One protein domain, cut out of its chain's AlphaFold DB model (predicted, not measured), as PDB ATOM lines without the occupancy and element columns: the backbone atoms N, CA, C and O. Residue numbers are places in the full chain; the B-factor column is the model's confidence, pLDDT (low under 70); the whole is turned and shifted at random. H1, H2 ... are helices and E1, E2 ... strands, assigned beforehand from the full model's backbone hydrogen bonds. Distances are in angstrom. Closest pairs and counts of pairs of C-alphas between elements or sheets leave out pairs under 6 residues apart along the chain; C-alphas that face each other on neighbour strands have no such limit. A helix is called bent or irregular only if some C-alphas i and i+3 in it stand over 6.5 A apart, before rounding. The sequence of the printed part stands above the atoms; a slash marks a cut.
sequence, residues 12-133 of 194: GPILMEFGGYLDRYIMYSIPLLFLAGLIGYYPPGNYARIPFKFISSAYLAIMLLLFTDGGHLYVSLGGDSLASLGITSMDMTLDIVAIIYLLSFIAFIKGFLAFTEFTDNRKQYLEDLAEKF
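What this domain is: This is residues 12 to 133 of the 194 residues of an uncharacterized protein of Candidatus Methanomethylophilaceae archaeon (UniProt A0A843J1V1). What is the shape? A long rod: the helical stretches H1, H2 and H4a lie side by side with H2 between the other two, and from one end of H2 and H4a a narrow two-stranded ribbon, E1 and E2, runs on with the short helix H3 near its tip, while the longer H1 reaches along the ribbon so that its residues 13 to 17 come near E1. At the opposite end the helix H4 bends into its arm H4b, of which residues 127 to 133 stick out. What is it made of? The printed part has 122 residues, with four named helices and two named strands in the order H1, H2, E1, H3, E2, H4; the sheet, E1 - E2, is antiparallel, and the class is mostly helix. How large is it? It is extended, with a radius of gyration of the C-alphas of 21.6 A, and spans 79 by 24 by 15 A.

Where its parts are: Where are the strands? E1 is residues 72 to 77, 15.4 A long from first to last C-alpha, beginning at C-alpha 72 (36.854, -126.829, -25.820), and E2 is residues 90 to 95, 15.9 A. Where are the helices? H1 is residues 12 to 41, 43.0 A, beginning at C-alpha 12 (18.202, -117.692, -22.294); H2 is residues 49 to 67, 26.5 A; H3 is residues 80 to 83, 4.9 A. H1 has a kink of 32 degrees near residue 30 and is neither bent nor irregular, but only just: C-alphas 28 and 31 are 6.4 A apart. Is H4 straight? By its hydrogen bonds residues 97 to 133 were assigned as one helix, H4, but it is bent, with C-alphas 120 and 123 7.2 A apart. Its arms are H4a, residues 97 to 120, 35.4 A, and H4b, residues 123 to 133, 15.5 A, ending at C-alpha 133 (69.749, -82.800, -20.100).

How they stand to each other: How do the strands pair? E1 and E2 are antiparallel neighbours at 160 degrees, with N 75 and O 92 at 2.9 A and N 73 and O 94 at 3.1 A, within hydrogen-bond range. Which helices meet? H2 and H4a touch, closest at the C-alphas of Ala 61 and Ser 104, 4.2 A, at a shallow tilt of 5 degrees, opposite ways. H1 and H2 are a helical hairpin and touch, closest at the C-alphas of Ile 39 and Arg 49, 5.7 A, at a shallow tilt of 11 degrees, opposite ways. What stays apart? H1 and H4a are apart, and H3 and H4b each touch no helix; H4a and H4b stand at a steep tilt of 50 degrees. How regular are the helix backbones? Every O i to N i+4 pair is within hydrogen-bond range in H2 and H4b, against 24 of 26 in H1 and 17 of 20 in H4a, while H3 is too short for such a pair.

The domain as a whole: How far does it reach? The two C-alphas farthest apart, those of Gly 86 and Phe 133, are 79.3 A apart. Are there cuts or long links? The printed part has no cut, and no link is long. Where is confidence low? Residues 78 to 82 are under 70, and the mean pLDDT of the printed part is 89.9.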
ATOM      1  N   GLY A  12      17.900-117.958 -23.703       83.81
ATOM      2  CA  GLY A  12      18.202-117.692 -22.294       83.81
ATOM      3  C   GLY A  12      19.452-118.421 -21.781       83.81
ATOM      4  O   GLY A  12      20.363-117.753 -21.287       83.81
ATOM      5  N   PRO A  13      19.563-119.751 -21.959       78.12
ATOM      6  CA  PRO A  13      20.739-120.511 -21.529       78.12
ATOM      7  C   PRO A  13      22.039-120.060 -22.212       78.12
ATOM      8  O   PRO A  13      23.068-119.917 -21.557       78.12
ATOM      9  N   ILE A  14      21.982-119.759 -23.514       78.50
ATOM     10  CA  ILE A  14      23.143-119.298 -24.293       78.50
ATOM     11  C   ILE A  14      23.616-117.929 -23.793       78.50
ATOM     12  O   ILE A  14      24.815-117.703 -23.641       78.50
ATOM     13  N   LEU A  15      22.684-117.011 -23.522       85.50
ATOM     14  CA  LEU A  15      23.003-115.682 -22.998       85.50
ATOM     15  C   LEU A  15      23.576-115.749 -21.578       85.50
ATOM     16  O   LEU A  15      24.463-114.963 -21.252       85.50
ATOM     17  N   MET A  16      23.101-116.683 -20.751       85.19
ATOM     18  CA  MET A  16      23.627-116.894 -19.403       85.19
ATOM     19  C   MET A  16      25.066-117.427 -19.435       85.19
ATOM     20  O   MET A  16      25.929-116.883 -18.744       85.19
ATOM     21  N   GLU A  17      25.348-118.413 -20.289       80.81
ATOM     22  CA  GLU A  17      26.705-118.936 -20.493       80.81
ATOM     23  C   GLU A  17      27.637-117.847 -21.056       80.81
ATOM     24  O   GLU A  17      28.745-117.630 -20.560       80.81
ATOM     25  N   PHE A  18      27.154-117.072 -22.036       84.31
ATOM     26  CA  PHE A  18      27.876-115.921 -22.581       84.31
ATOM     27  C   PHE A  18      28.183-114.860 -21.515       84.31
ATOM     28  O   PHE A  18      29.286-114.313 -21.501       84.31
ATOM     29  N   GLY A  19      27.249-114.598 -20.598       90.00
ATOM     30  CA  GLY A  19      27.471-113.717 -19.451       90.00
ATOM     31  C   GLY A  19      28.621-114.203 -18.567       90.00
ATOM     32  O   GLY A  19      29.508-113.423 -18.232       90.00
ATOM     33  N   GLY A  20      28.678-115.508 -18.282       87.94
ATOM     34  CA  GLY A  20      29.784-116.110 -17.532       87.94
ATOM     35  C   GLY A  20      31.142-115.955 -18.227       87.94
ATOM     36  O   GLY A  20      32.144-115.637 -17.580       87.94
ATOM     37  N   TYR A  21      31.188-116.123 -19.551       86.25
ATOM     38  CA  TYR A  21      32.391-115.853 -20.342       86.25
ATOM     39  C   TYR A  21      32.787-114.374 -20.308       86.25
ATOM     40  O   TYR A  21      33.965-114.056 -20.141       86.25
ATOM     41  N   LEU A  22      31.821-113.463 -20.425       90.19
ATOM     42  CA  LEU A  22      32.068-112.026 -20.378       90.19
ATOM     43  C   LEU A  22      32.638-111.596 -19.019       90.19
ATOM     44  O   LEU A  22      33.619-110.854 -18.983       90.19
ATOM     45  N   ASP A  23      32.098-112.108 -17.915       92.25
ATOM     46  CA  ASP A  23      32.579-111.795 -16.565       92.25
ATOM     47  C   ASP A  23      34.028-112.251 -16.354       92.25
ATOM     48  O   ASP A  23      34.864-111.490 -15.857       92.25
ATOM     49  N   ARG A  24      34.369-113.470 -16.799       89.19
ATOM     50  CA  ARG A  24      35.756-113.964 -16.777       89.19
ATOM     51  C   ARG A  24      36.662-113.090 -17.637       89.19
ATOM     52  O   ARG A  24      37.753-112.725 -17.202       89.19
ATOM     53  N   TYR A  25      36.214-112.727 -18.838       91.25
ATOM     54  CA  TYR A  25      36.972-111.866 -19.743       91.25
ATOM     55  C   TYR A  25      37.279-110.515 -19.091       91.25
ATOM     56  O   TYR A  25      38.434-110.090 -19.071       91.25
ATOM     57  N   ILE A  26      36.268-109.872 -18.498       93.94
ATOM     58  CA  ILE A  26      36.418-108.600 -17.789       93.94
ATOM     59  C   ILE A  26      37.415-108.763 -16.638       93.94
ATOM     60  O   ILE A  26      38.372-107.993 -16.557       93.94
ATOM     61  N   MET A  27      37.259-109.795 -15.807       94.69
ATOM     62  CA  MET A  27      38.144-110.045 -14.666       94.69
ATOM     63  C   MET A  27      39.612-110.216 -15.090       94.69
ATOM     64  O   MET A  27      40.497-109.587 -14.507       94.69
ATOM     65  N   TYR A  28      39.884-111.000 -16.137       93.69
ATOM     66  CA  TYR A  28      41.247-111.204 -16.643       93.69
ATOM     67  C   TYR A  28      41.784-110.021 -17.462       93.69
ATOM     68  O   TYR A  28      42.994-109.886 -17.636       93.69
ATOM     69  N   SER A  29      40.923-109.130 -17.955       93.88
ATOM     70  CA  SER A  29      41.359-107.929 -18.675       93.88
ATOM     71  C   SER A  29      41.910-106.834 -17.751       93.88
ATOM     72  O   SER A  29      42.727-106.025 -18.192       93.88
ATOM     73  N   ILE A  30      41.543-106.821 -16.462       96.06
ATOM     74  CA  ILE A  30      41.975-105.784 -15.507       96.06
ATOM     75  C   ILE A  30      43.511-105.722 -15.373       96.06
ATOM     76  O   ILE A  30      44.071-104.633 -15.533       96.06
ATOM     77  N   PRO A  31      44.241-106.839 -15.162       95.88
ATOM     78  CA  PRO A  31      45.704-106.811 -15.152       95.88
ATOM     79  C   PRO A  31      46.324-106.333 -16.472       95.88
ATOM     80  O   PRO A  31      47.349-105.650 -16.455       95.88
ATOM     81  N   LEU A  32      45.698-106.635 -17.617       95.88
ATOM     82  CA  LEU A  32      46.150-106.135 -18.921       95.88
ATOM     83  C   LEU A  32      45.986-104.621 -19.041       95.88
ATOM     84  O   LEU A  32      46.892-103.964 -19.548       95.88
ATOM     85  N   LEU A  33      44.876-104.061 -18.556       97.06
ATOM     86  CA  LEU A  33      44.664-102.612 -18.524       97.06
ATOM     87  C   LEU A  33      45.704-101.917 -17.640       97.06
ATOM     88  O   LEU A  33      46.270-100.898 -18.035       97.06
ATOM     89  N   PHE A  34      46.011-102.501 -16.481       97.38
ATOM     90  CA  PHE A  34      47.065-101.996 -15.605       97.38
ATOM     91  C   PHE A  34      48.441-102.019 -16.293       97.38
ATOM     92  O   PHE A  34      49.136-101.002 -16.331       97.38
ATOM     93  N   LEU A  35      48.811-103.146 -16.915       96.38
ATOM     94  CA  LEU A  35      50.046-103.265 -17.696       96.38
ATOM     95  C   LEU A  35      50.087-102.272 -18.864       96.38
ATOM     96  O   LEU A  35      51.134-101.681 -19.119       96.38
ATOM     97  N   ALA A  36      48.967-102.048 -19.552       96.56
ATOM     98  CA  ALA A  36      48.875-101.070 -20.632       96.56
ATOM     99  C   ALA A  36      49.157 -99.642 -20.136       96.56
ATOM    100  O   ALA A  36      49.877 -98.901 -20.805       96.56
ATOM    101  N   GLY A  37      48.670 -99.283 -18.944       97.06
ATOM    102  CA  GLY A  37      49.001 -98.017 -18.284       97.06
ATOM    103  C   GLY A  37      50.503 -97.869 -18.023       97.06
ATOM    104  O   GLY A  37      51.095 -96.855 -18.394       97.06
ATOM    105  N   LEU A  38      51.147 -98.909 -17.481       96.00
ATOM    106  CA  LEU A  38      52.601 -98.914 -17.271       96.00
ATOM    107  C   LEU A  38      53.372 -98.795 -18.595       96.00
ATOM    108  O   LEU A  38      54.313 -98.015 -18.688       96.00
ATOM    109  N   ILE A  39      52.951 -99.500 -19.651       96.31
ATOM    110  CA  ILE A  39      53.564 -99.404 -20.989       96.31
ATOM    111  C   ILE A  39      53.429 -97.992 -21.576       96.31
ATOM    112  O   ILE A  39      54.317 -97.562 -22.318       96.31
ATOM    113  N   GLY A  40      52.324 -97.299 -21.288       95.94
ATOM    114  CA  GLY A  40      52.076 -95.921 -21.711       95.94
ATOM    115  C   GLY A  40      52.904 -94.888 -20.946       95.94
ATOM    116  O   GLY A  40      53.277 -93.871 -21.523       95.94
ATOM    117  N   TYR A  41      53.243 -95.164 -19.684       97.25
ATOM    118  CA  TYR A  41      54.082 -94.290 -18.863       97.25
ATOM    119  C   TYR A  41      55.522 -94.181 -19.392       97.25
ATOM    120  O   TYR A  41      56.144 -93.123 -19.305       97.25
ATOM    121  N   TYR A  42      56.058 -95.261 -19.970       96.56
ATOM    122  CA  TYR A  42      57.406 -95.258 -20.535       96.56
ATOM    123  C   TYR A  42      57.401 -94.829 -22.011       96.56
ATOM    124  O   TYR A  42      56.725 -95.461 -22.830       96.56
ATOM    125  N   PRO A  43      58.198 -93.812 -22.395       95.31
ATOM    126  CA  PRO A  43      58.293 -93.379 -23.783       95.31
ATOM    127  C   PRO A  43      58.873 -94.482 -24.689       95.31
ATOM    128  O   PRO A  43      59.605 -95.370 -24.222       95.31
ATOM    129  N   PRO A  44      58.561 -94.458 -25.998       94.44
ATOM    130  CA  PRO A  44      59.198 -95.346 -26.966       94.44
ATOM    131  C   PRO A  44      60.729 -95.187 -26.929       94.44
ATOM    132  O   PRO A  44      61.237 -94.089 -26.736       94.44
ATOM    133  N   GLY A  45      61.463 -96.300 -27.057       93.25
ATOM    134  CA  GLY A  45      62.933 -96.328 -26.957       93.25
ATOM    135  C   GLY A  45      63.507 -96.450 -25.532       93.25
ATOM    136  O   GLY A  45      64.722 -96.620 -25.372       93.25
ATOM    137  N   ASN A  46      62.663 -96.436 -24.491       96.38
ATOM    138  CA  ASN A  46      63.074 -96.729 -23.114       96.38
ATOM    139  C   ASN A  46      63.155 -98.252 -22.860       96.38
ATOM    140  O   ASN A  46      62.225 -98.994 -23.179       96.38
ATOM    141  N   TYR A  47      64.248 -98.710 -22.234       95.56
ATOM    142  CA  TYR A  47      64.470-100.118 -21.878       95.56
ATOM    143  C   TYR A  47      63.391-100.683 -20.955       95.56
ATOM    144  O   TYR A  47      62.997-101.835 -21.123       95.56
ATOM    145  N   ALA A  48      62.868 -99.879 -20.025       95.81
ATOM    146  CA  ALA A  48      61.834-100.319 -19.090       95.81
ATOM    147  C   ALA A  48      60.546-100.759 -19.807       95.81
ATOM    148  O   ALA A  48      59.822-101.608 -19.301       95.81
ATOM    149  N   ARG A  49      60.280-100.253 -21.018       95.69
ATOM    150  CA  ARG A  49      59.070-100.573 -21.788       95.69
ATOM    151  C   ARG A  49      59.061-102.005 -22.340       95.69
ATOM    152  O   ARG A  49      57.986-102.575 -22.525       95.69
ATOM    153  N   ILE A  50      60.237-102.583 -22.601       96.19
ATOM    154  CA  ILE A  50      60.392-103.926 -23.187       96.19
ATOM    155  C   ILE A  50      59.800-105.020 -22.279       96.19
ATOM    156  O   ILE A  50      58.903-105.727 -22.747       96.19
ATOM    157  N   PRO A  51      60.223-105.171 -21.003       96.19
ATOM    158  CA  PRO A  51      59.696-106.225 -20.143       96.19
ATOM    159  C   PRO A  51      58.185-106.094 -19.942       96.19
ATOM    160  O   PRO A  51      57.499-107.108 -19.971       96.19
ATOM    161  N   PHE A  52      57.627-104.880 -19.838       96.50
ATOM    162  CA  PHE A  52      56.173-104.721 -19.709       96.50
ATOM    163  C   PHE A  52      55.409-105.196 -20.947       96.50
ATOM    164  O   PHE A  52      54.394-105.878 -20.808       96.50
ATOM    165  N   LYS A  53      55.895-104.893 -22.158       96.19
ATOM    166  CA  LYS A  53      55.283-105.405 -23.395       96.19
ATOM    167  C   LYS A  53      55.392-106.921 -23.505       96.19
ATOM    168  O   LYS A  53      54.421-107.564 -23.899       96.19
ATOM    169  N   PHE A  54      56.535-107.488 -23.126       95.81
ATOM    170  CA  PHE A  54      56.738-108.935 -23.124       95.81
ATOM    171  C   PHE A  54      55.822-109.635 -22.110       95.81
ATOM    172  O   PHE A  54      55.121-110.576 -22.467       95.81
ATOM    173  N   ILE A  55      55.750-109.127 -20.874       96.38
ATOM    174  CA  ILE A  55      54.861-109.643 -19.822       96.38
ATOM    175  C   ILE A  55      53.396-109.528 -20.251       96.38
ATOM    176  O   ILE A  55      52.649-110.488 -20.105       96.38
ATOM    177  N   SER A  56      52.980-108.394 -20.820       96.81
ATOM    178  CA  SER A  56      51.609-108.202 -21.315       96.81
ATOM    179  C   SER A  56      51.256-109.181 -22.439       96.81
ATOM    180  O   SER A  56      50.175-109.766 -22.432       96.81
ATOM    181  N   SER A  57      52.181-109.405 -23.372       97.06
ATOM    182  CA  SER A  57      52.046-110.386 -24.451       97.06
ATOM    183  C   SER A  57      51.940-111.823 -23.921       97.06
ATOM    184  O   SER A  57      51.019-112.548 -24.303       97.06
ATOM    185  N   ALA A  58      52.826-112.218 -23.004       96.25
ATOM    186  CA  ALA A  58      52.801-113.537 -22.378       96.25
ATOM    187  C   ALA A  58      51.523-113.750 -21.555       96.25
ATOM    188  O   ALA A  58      50.891-114.799 -21.649       96.25
ATOM    189  N   TYR A  59      51.099-112.733 -20.802       96.56
ATOM    190  CA  TYR A  59      49.855-112.765 -20.042       96.56
ATOM    191  C   TYR A  59      48.638-112.928 -20.958       96.56
ATOM    192  O   TYR A  59      47.772-113.744 -20.666       96.56
ATOM    193  N   LEU A  60      48.585-112.215 -22.088       95.69
ATOM    194  CA  LEU A  60      47.513-112.371 -23.075       95.69
ATOM    195  C   LEU A  60      47.462-113.801 -23.637       95.69
ATOM    196  O   LEU A  60      46.380-114.364 -23.762       95.69
ATOM    197  N   ALA A  61      48.617-114.401 -23.941       94.56
ATOM    198  CA  ALA A  61      48.687-115.786 -24.405       94.56
ATOM    199  C   ALA A  61      48.180-116.774 -23.336       94.56
ATOM    200  O   ALA A  61      47.359-117.636 -23.635       94.56
ATOM    201  N   ILE A  62      48.605-116.613 -22.079       93.50
ATOM    202  CA  ILE A  62      48.120-117.432 -20.957       93.50
ATOM    203  C   ILE A  62      46.611-117.253 -20.770       93.50
ATOM    204  O   ILE A  62      45.891-118.228 -20.588       93.50
ATOM    205  N   MET A  63      46.117-116.019 -20.851       93.25
ATOM    206  CA  MET A  63      44.699-115.708 -20.707       93.25
ATOM    207  C   MET A  63      43.863-116.382 -21.798       93.25
ATOM    208  O   MET A  63      42.850-116.990 -21.473       93.25
ATOM    209  N   LEU A  64      44.311-116.376 -23.059       91.56
ATOM    210  CA  LEU A  64      43.641-117.094 -24.151       91.56
ATOM    211  C   LEU A  64      43.566-118.610 -23.903       91.56
ATOM    212  O   LEU A  64      42.529-119.225 -24.162       91.56
ATOM    213  N   LEU A  65      44.639-119.202 -23.366       90.38
ATOM    214  CA  LEU A  65      44.675-120.624 -23.011       90.38
ATOM    215  C   LEU A  65      43.727-120.951 -21.847       90.38
ATOM    216  O   LEU A  65      42.998-121.938 -21.910       90.38
ATOM    217  N   LEU A  66      43.702-120.113 -20.806       89.75
ATOM    218  CA  LEU A  66      42.832-120.300 -19.638       89.75
ATOM    219  C   LEU A  66      41.355-120.045 -19.956       89.75
ATOM    220  O   LEU A  66      40.481-120.705 -19.404       89.75
ATOM    221  N   PHE A  67      41.065-119.091 -20.842       85.12
ATOM    222  CA  PHE A  67      39.698-118.685 -21.160       85.12
ATOM    223  C   PHE A  67      38.888-119.789 -21.839       85.12
ATOM    224  O   PHE A  67      37.668-119.832 -21.716       85.12
ATOM    225  N   THR A  68      39.566-120.681 -22.556       81.81
ATOM    226  CA  THR A  68      38.918-121.675 -23.413       81.81
ATOM    227  C   THR A  68      38.918-123.084 -22.841       81.81
ATOM    228  O   THR A  68      38.608-124.015 -23.575       81.81
ATOM    229  N   ASP A  69      39.265-123.253 -21.561       80.94
ATOM    230  CA  ASP A  69      39.422-124.570 -20.920       80.94
ATOM    231  C   ASP A  69      40.251-125.533 -21.795       80.94
ATOM    232  O   ASP A  69      39.886-126.672 -22.074       80.94
ATOM    233  N   GLY A  70      41.348-125.005 -22.353       74.75
ATOM    234  CA  GLY A  70      42.210-125.726 -23.290       74.75
ATOM    235  C   GLY A  70      41.762-125.724 -24.755       74.75
ATOM    236  O   GLY A  70      42.481-126.283 -25.575       74.75
ATOM    237  N   GLY A  71      40.650-125.071 -25.108       77.38
ATOM    238  CA  GLY A  71      40.133-124.935 -26.477       77.38
ATOM    239  C   GLY A  71      38.815-125.665 -26.745       77.38
ATOM    240  O   GLY A  71      38.429-125.802 -27.906       77.38
ATOM    241  N   HIS A  72      38.127-126.128 -25.703       82.69
ATOM    242  CA  HIS A  72      36.854-126.829 -25.820       82.69
ATOM    243  C   HIS A  72      35.712-125.905 -25.412       82.69
ATOM    244  O   HIS A  72      35.579-125.523 -24.252       82.69
ATOM    245  N   LEU A  73      34.872-125.540 -26.380       82.38
ATOM    246  CA  LEU A  73      33.662-124.778 -26.108       82.38
ATOM    247  C   LEU A  73      32.483-125.748 -26.086       82.38
ATOM    248  O   LEU A  73      32.091-126.302 -27.116       82.38
ATOM    249  N   TYR A  74      31.959-125.984 -24.886       80.69
ATOM    250  CA  TYR A  74      30.800-126.835 -24.665       80.69
ATOM    251  C   TYR A  74      29.535-126.006 -24.846       80.69
ATOM    252  O   TYR A  74      29.284-125.066 -24.097       80.69
ATOM    253  N   VAL A  75      28.730-126.354 -25.845       78.81
ATOM    254  CA  VAL A  75      27.400-125.781 -26.033       78.81
ATOM    255  C   VAL A  75      26.398-126.899 -25.810       78.81
ATOM    256  O   VAL A  75      26.239-127.780 -26.656       78.81
ATOM    257  N   SER A  76      25.732-126.876 -24.655       75.31
ATOM    258  CA  SER A  76      24.582-127.744 -24.421       75.31
ATOM    259  C   SER A  76      23.337-127.038 -24.944       75.31
ATOM    260  O   SER A  76      22.927-125.993 -24.435       75.31
ATOM    261  N   LEU A  77      22.760-127.582 -26.010       75.44
ATOM    262  CA  LEU A  77      21.463-127.159 -26.515       75.44
ATOM    263  C   LEU A  77      20.420-128.035 -25.818       75.44
ATOM    264  O   LEU A  77      20.168-129.174 -26.212       75.44
ATOM    265  N   GLY A  78      19.856-127.506 -24.734       65.69
ATOM    266  CA  GLY A  78      18.747-128.103 -23.994       65.69
ATOM    267  C   GLY A  78      17.601-127.104 -23.892       65.69
ATOM    268  O   GLY A  78      17.822-125.940 -23.570       65.69
ATOM    269  N   GLY A  79      16.382-127.542 -24.201       67.44
ATOM    270  CA  GLY A  79      15.190-126.697 -24.136       67.44
ATOM    271  C   GLY A  79      13.955-127.375 -24.723       67.44
ATOM    272  O   GLY A  79      14.060-128.346 -25.477       67.44
ATOM    273  N   ASP A  80      12.779-126.833 -24.401       66.19
ATOM    274  CA  ASP A  80      11.468-127.355 -24.824       66.19
ATOM    275  C   ASP A  80      11.339-127.507 -26.351       66.19
ATOM    276  O   ASP A  80      10.601-128.356 -26.858       66.19
ATOM    277  N   SER A  81      12.113-126.726 -27.105       65.69
ATOM    278  CA  SER A  81      12.198-126.797 -28.562       65.69
ATOM    279  C   SER A  81      12.782-128.124 -29.072       65.69
ATOM    280  O   SER A  81      12.271-128.653 -30.059       65.69
ATOM    281  N   LEU A  82      13.771-128.719 -28.394       69.19
ATOM    282  CA  LEU A  82      14.316-130.043 -28.744       69.19
ATOM    283  C   LEU A  82      13.460-131.197 -28.204       69.19
ATOM    284  O   LEU A  82      13.363-132.244 -28.852       69.19
ATOM    285  N   ALA A  83      12.753-130.976 -27.093       72.50
ATOM    286  CA  ALA A  83      11.824-131.954 -26.531       72.50
ATOM    287  C   ALA A  83      10.695-132.316 -27.515       72.50
ATOM    288  O   ALA A  83      10.258-133.467 -27.560       72.50
ATOM    289  N   SER A  84      10.283-131.372 -28.372       75.31
ATOM    290  CA  SER A  84       9.299-131.610 -29.441       75.31
ATOM    291  C   SER A  84       9.748-132.641 -30.491       75.31
ATOM    292  O   SER A  84       8.912-133.283 -31.127       75.31
ATOM    293  N   LEU A  85      11.061-132.842 -30.639       78.25
ATOM    294  CA  LEU A  85      11.669-133.842 -31.518       78.25
ATOM    295  C   LEU A  85      12.007-135.150 -30.778       78.25
ATOM    296  O   LEU A  85      12.619-136.042 -31.362       78.25
ATOM    297  N   GLY A  86      11.636-135.275 -29.498       81.81
ATOM    298  CA  GLY A  86      12.001-136.412 -28.649       81.81
ATOM    299  C   GLY A  86      13.477-136.434 -28.240       81.81
ATOM    300  O   GLY A  86      13.951-137.456 -27.746       81.81
ATOM    301  N   ILE A  87      14.207-135.332 -28.444       78.12
ATOM    302  CA  ILE A  87      15.614-135.191 -28.064       78.12
ATOM    303  C   ILE A  87      15.667-134.467 -26.717       78.12
ATOM    304  O   ILE A  87      15.259-133.314 -26.608       78.12
ATOM    305  N   THR A  88      16.159-135.147 -25.684       78.00
ATOM    306  CA  THR A  88      16.243-134.608 -24.316       78.00
ATOM    307  C   THR A  88      17.381-133.604 -24.139       78.00
ATOM    308  O   THR A  88      17.216-132.620 -23.424       78.00
ATOM    309  N   SER A  89      18.522-133.831 -24.787       77.19
ATOM    310  CA  SER A  89      19.658-132.907 -24.806       77.19
ATOM    311  C   SER A  89      20.550-133.185 -26.015       77.19
ATOM    312  O   SER A  89      20.651-134.323 -26.479       77.19
ATOM    313  N   MET A  90      21.192-132.139 -26.537       79.50
ATOM    314  CA  MET A  90      22.240-132.257 -27.544       79.50
ATOM    315  C   MET A  90      23.472-131.489 -27.068       79.50
ATOM    316  O   MET A  90      23.451-130.262 -26.994       79.50
ATOM    317  N   ASP A  91      24.548-132.217 -26.776       78.25
ATOM    318  CA  ASP A  91      25.823-131.623 -26.385       78.25
ATOM    319  C   ASP A  91      26.725-131.506 -27.616       78.25
ATOM    320  O   ASP A  91      27.102-132.503 -28.236       78.25
ATOM    321  N   MET A  92      27.061-130.272 -27.993       80.50
ATOM    322  CA  MET A  92      28.019-129.985 -29.053       80.50
ATOM    323  C   MET A  92      29.320-129.494 -28.422       80.50
ATOM    324  O   MET A  92      29.332-128.522 -27.672       80.50
ATOM    325  N   THR A  93      30.428-130.165 -28.733       82.94
ATOM    326  CA  THR A  93      31.769-129.690 -28.373       82.94
ATOM    327  C   THR A  93      32.402-129.082 -29.612       82.94
ATOM    328  O   THR A  93      32.659-129.791 -30.586       82.94
ATOM    329  N   LEU A  94      32.633-127.771 -29.594       83.31
ATOM    330  CA  LEU A  94      33.401-127.107 -30.635       83.31
ATOM    331  C   LEU A  94      34.880-127.135 -30.239       83.31
ATOM    332  O   LEU A  94      35.285-126.501 -29.265       83.31
ATOM    333  N   ASP A  95      35.673-127.888 -30.997       87.88
ATOM    334  CA  ASP A  95      37.126-127.921 -30.858       87.88
ATOM    335  C   ASP A  95      37.733-126.709 -31.581       87.88
ATOM    336  O   ASP A  95      37.805-126.656 -32.812       87.88
ATOM    337  N   ILE A  96      38.133-125.706 -30.799       90.75
ATOM    338  CA  ILE A  96      38.843-124.506 -31.263       90.75
ATOM    339  C   ILE A  96      40.294-124.485 -30.778       90.75
ATOM    340  O   ILE A  96      40.959-123.449 -30.853       90.75
ATOM    341  N   VAL A  97      40.808-125.624 -30.311       91.88
ATOM    342  CA  VAL A  97      42.130-125.763 -29.693       91.88
ATOM    343  C   VAL A  97      43.218-125.197 -30.608       91.88
ATOM    344  O   VAL A  97      44.005-124.340 -30.203       91.88
ATOM    345  N   ALA A  98      43.212-125.591 -31.885       90.69
ATOM    346  CA  ALA A  98      44.191-125.126 -32.869       90.69
ATOM    347  C   ALA A  98      44.159-123.599 -33.077       90.69
ATOM    348  O   ALA A  98      45.209-122.967 -33.206       90.69
ATOM    349  N   ILE A  99      42.965-122.995 -33.075       92.88
ATOM    350  CA  ILE A  99      42.794-121.545 -33.233       92.88
ATOM    351  C   ILE A  99      43.356-120.819 -32.009       92.88
ATOM    352  O   ILE A  99      44.072-119.830 -32.156       92.88
ATOM    353  N   ILE A 100      43.088-121.322 -30.805       93.19
ATOM    354  CA  ILE A 100      43.583-120.715 -29.567       93.19
ATOM    355  C   ILE A 100      45.102-120.800 -29.468       93.19
ATOM    356  O   ILE A 100      45.738-119.804 -29.116       93.19
ATOM    357  N   TYR A 101      45.708-121.929 -29.841       93.06
ATOM    358  CA  TYR A 101      47.166-122.029 -29.908       93.06
ATOM    359  C   TYR A 101      47.760-121.054 -30.924       93.06
ATOM    360  O   TYR A 101      48.750-120.386 -30.620       93.06
ATOM    361  N   LEU A 102      47.137-120.910 -32.098       95.44
ATOM    362  CA  LEU A 102      47.569-119.943 -33.103       95.44
ATOM    363  C   LEU A 102      47.491-118.502 -32.574       95.44
ATOM    364  O   LEU A 102      48.451-117.746 -32.708       95.44
ATOM    365  N   LEU A 103      46.380-118.120 -31.938       95.25
ATOM    366  CA  LEU A 103      46.211-116.785 -31.355       95.25
ATOM    367  C   LEU A 103      47.200-116.529 -30.214       95.25
ATOM    368  O   LEU A 103      47.782-115.448 -30.141       95.25
ATOM    369  N   SER A 104      47.443-117.529 -29.369       94.19
ATOM    370  CA  SER A 104      48.429-117.460 -28.287       94.19
ATOM    371  C   SER A 104      49.847-117.282 -28.836       94.19
ATOM    372  O   SER A 104      50.622-116.476 -28.322       94.19
ATOM    373  N   PHE A 105      50.178-117.968 -29.933       95.38
ATOM    374  CA  PHE A 105      51.459-117.818 -30.620       95.38
ATOM    375  C   PHE A 105      51.624-116.427 -31.249       95.38
ATOM    376  O   PHE A 105      52.670-115.798 -31.090       95.38
ATOM    377  N   ILE A 106      50.584-115.893 -31.899       96.88
ATOM    378  CA  ILE A 106      50.586-114.518 -32.424       96.88
ATOM    379  C   ILE A 106      50.757-113.507 -31.283       96.88
ATOM    380  O   ILE A 106      51.552-112.570 -31.397       96.88
ATOM    381  N   ALA A 107      50.046-113.706 -30.168       95.44
ATOM    382  CA  ALA A 107      50.186-112.877 -28.980       95.44
ATOM    383  C   ALA A 107      51.631-112.890 -28.474       95.44
ATOM    384  O   ALA A 107      52.166-111.820 -28.195       95.44
ATOM    385  N   PHE A 108      52.288-114.051 -28.446       93.19
ATOM    386  CA  PHE A 108      53.693-114.196 -28.061       93.19
ATOM    387  C   PHE A 108      54.661-113.495 -29.029       93.19
ATOM    388  O   PHE A 108      55.518-112.728 -28.589       93.19
ATOM    389  N   ILE A 109      54.491-113.657 -30.350       96.06
ATOM    390  CA  ILE A 109      55.291-112.942 -31.366       96.06
ATOM    391  C   ILE A 109      55.180-111.424 -31.188       96.06
ATOM    392  O   ILE A 109      56.173-110.704 -31.315       96.06
ATOM    393  N   LYS A 110      53.992-110.920 -30.843       94.44
ATOM    394  CA  LYS A 110      53.787-109.495 -30.552       94.44
ATOM    395  C   LYS A 110      54.674-108.995 -29.405       94.44
ATOM    396  O   LYS A 110      55.096-107.842 -29.431       94.44
ATOM    397  N   GLY A 111      55.004-109.853 -28.442       93.69
ATOM    398  CA  GLY A 111      55.987-109.561 -27.399       93.69
ATOM    399  C   GLY A 111      57.394-109.345 -27.961       93.69
ATOM    400  O   GLY A 111      58.079-108.421 -27.536       93.69
ATOM    401  N   PHE A 112      57.809-110.122 -28.968       93.75
ATOM    402  CA  PHE A 112      59.111-109.953 -29.634       93.75
ATOM    403  C   PHE A 112      59.181-108.706 -30.513       93.75
ATOM    404  O   PHE A 112      60.214-108.042 -30.545       93.75
ATOM    405  N   LEU A 113      58.074-108.323 -31.155       94.75
ATOM    406  CA  LEU A 113      57.971-107.059 -31.901       94.75
ATOM    407  C   LEU A 113      58.213-105.819 -31.014       94.75
ATOM    408  O   LEU A 113      58.522-104.741 -31.515       94.75
ATOM    409  N   ALA A 114      58.150-105.952 -29.684       93.50
ATOM    410  CA  ALA A 114      58.555-104.879 -28.779       93.50
ATOM    411  C   ALA A 114      60.046-104.516 -28.910       93.50
ATOM    412  O   ALA A 114      60.398-103.351 -28.720       93.50
ATOM    413  N   PHE A 115      60.914-105.478 -29.245       94.19
ATOM    414  CA  PHE A 115      62.346-105.231 -29.443       94.19
ATOM    415  C   PHE A 115      62.629-104.459 -30.729       94.19
ATOM    416  O   PHE A 115      63.508-103.595 -30.741       94.19
ATOM    417  N   THR A 116      61.885-104.737 -31.800       94.81
ATOM    418  CA  THR A 116      62.048-104.011 -33.065       94.81
ATOM    419  C   THR A 116      61.615-102.560 -32.889       94.81
ATOM    420  O   THR A 116      62.399-101.657 -33.156       94.81
ATOM    421  N   GLU A 117      60.448-102.324 -32.275       94.50
ATOM    422  CA  GLU A 117      59.987-100.966 -31.955       94.50
ATOM    423  C   GLU A 117      60.961-100.235 -31.020       94.50
ATOM    424  O   GLU A 117      61.205 -99.040 -31.182       94.50
ATOM    425  N   PHE A 118      61.537-100.931 -30.038       95.88
ATOM    426  CA  PHE A 118      62.567-100.347 -29.184       95.88
ATOM    427  C   PHE A 118      63.782 -99.894 -29.996       95.88
ATOM    428  O   PHE A 118      64.235 -98.767 -29.810       95.88
ATOM    429  N   THR A 119      64.283-100.746 -30.891       95.88
ATOM    430  CA  THR A 119      65.480-100.467 -31.695       95.88
ATOM    431  C   THR A 119      65.254 -99.272 -32.615       95.88
ATOM    432  O   THR A 119      66.079 -98.359 -32.635       95.88
ATOM    433  N   ASP A 120      64.100 -99.221 -33.280       97.25
ATOM    434  CA  ASP A 120      63.743 -98.143 -34.207       97.25
ATOM    435  C   ASP A 120      63.638 -96.783 -33.498       97.25
ATOM    436  O   ASP A 120      64.106 -95.764 -34.004       97.25
ATOM    437  N   ASN A 121      63.079 -96.763 -32.285       96.69
ATOM    438  CA  ASN A 121      62.882 -95.530 -31.517       96.69
ATOM    439  C   ASN A 121      64.072 -95.176 -30.611       96.69
ATOM    440  O   ASN A 121      64.079 -94.117 -29.979       96.69
ATOM    441  N   ARG A 122      65.090 -96.042 -30.510       96.56
ATOM    442  CA  ARG A 122      66.185 -95.869 -29.545       96.56
ATOM    443  C   ARG A 122      66.991 -94.607 -29.806       96.56
ATOM    444  O   ARG A 122      67.345 -93.908 -28.859       96.56
ATOM    445  N   LYS A 123      67.293 -94.329 -31.074       96.94
ATOM    446  CA  LYS A 123      68.098 -93.166 -31.459       96.94
ATOM    447  C   LYS A 123      67.396 -91.865 -31.070       96.94
ATOM    448  O   LYS A 123      67.972 -91.060 -30.351       96.94
ATOM    449  N   GLN A 124      66.128 -91.730 -31.457       96.81
ATOM    450  CA  GLN A 124      65.314 -90.558 -31.141       96.81
ATOM    451  C   GLN A 124      65.149 -90.363 -29.626       96.81
ATOM    452  O   GLN A 124      65.233 -89.244 -29.134       96.81
ATOM    453  N   TYR A 125      64.973 -91.452 -28.871       96.94
ATOM    454  CA  TYR A 125      64.902 -91.389 -27.411       96.94
ATOM    455  C   TYR A 125      66.192 -90.847 -26.778       96.94
ATOM    456  O   TYR A 125      66.133 -90.063 -25.836       96.94
ATOM    457  N   LEU A 126      67.360 -91.262 -27.279       96.94
ATOM    458  CA  LEU A 126      68.649 -90.778 -26.779       96.94
ATOM    459  C   LEU A 126      68.885 -89.301 -27.111       96.94
ATOM    460  O   LEU A 126      69.421 -88.580 -26.275       96.94
ATOM    461  N   GLU A 127      68.461 -88.855 -28.293       97.62
ATOM    462  CA  GLU A 127      68.520 -87.445 -28.696       97.62
ATOM    463  C   GLU A 127      67.626 -86.569 -27.798       97.62
ATOM    464  O   GLU A 127      68.109 -85.587 -27.239       97.62
ATOM    465  N   ASP A 128      66.372 -86.973 -27.556       97.06
ATOM    466  CA  ASP A 128      65.448 -86.273 -26.642       97.06
ATOM    467  C   ASP A 128      65.973 -86.242 -25.194       97.06
ATOM    468  O   ASP A 128      65.838 -85.243 -24.484       97.06
ATOM    469  N   LEU A 129      66.619 -87.324 -24.742       95.50
ATOM    470  CA  LEU A 129      67.238 -87.371 -23.418       95.50
ATOM    471  C   LEU A 129      68.407 -86.381 -23.304       95.50
ATOM    472  O   LEU A 129      68.519 -85.689 -22.291       95.50
ATOM    473  N   ALA A 130      69.257 -86.310 -24.333       97.44
ATOM    474  CA  ALA A 130      70.388 -85.388 -24.384       97.44
ATOM    475  C   ALA A 130      69.917 -83.928 -24.423       97.44
ATOM    476  O   ALA A 130      70.409 -83.103 -23.658       97.44
ATOM    477  N   GLU A 131      68.903 -83.616 -25.233       97.81
ATOM    478  CA  GLU A 131      68.314 -82.277 -25.297       97.81
ATOM    479  C   GLU A 131      67.735 -81.845 -23.941       97.81
ATOM    480  O   GLU A 131      68.011 -80.747 -23.452       97.81
ATOM    481  N   LYS A 132      66.972 -82.725 -23.278       96.88
ATOM    482  CA  LYS A 132      66.419 -82.457 -21.939       96.88
ATOM    483  C   LYS A 132      67.501 -82.238 -20.892       96.88
ATOM    484  O   LYS A 132      67.296 -81.433 -19.982       96.88
ATOM    485  N   PHE A 133      68.613 -82.961 -20.996       97.25
ATOM    486  CA  PHE A 133      69.749 -82.800 -20.100       97.25
ATOM    487  C   PHE A 133      70.413 -81.435 -20.302       97.25
ATOM    488  O   PHE A 133      70.471 -80.663 -19.347       97.25
TER     489      PHE A 133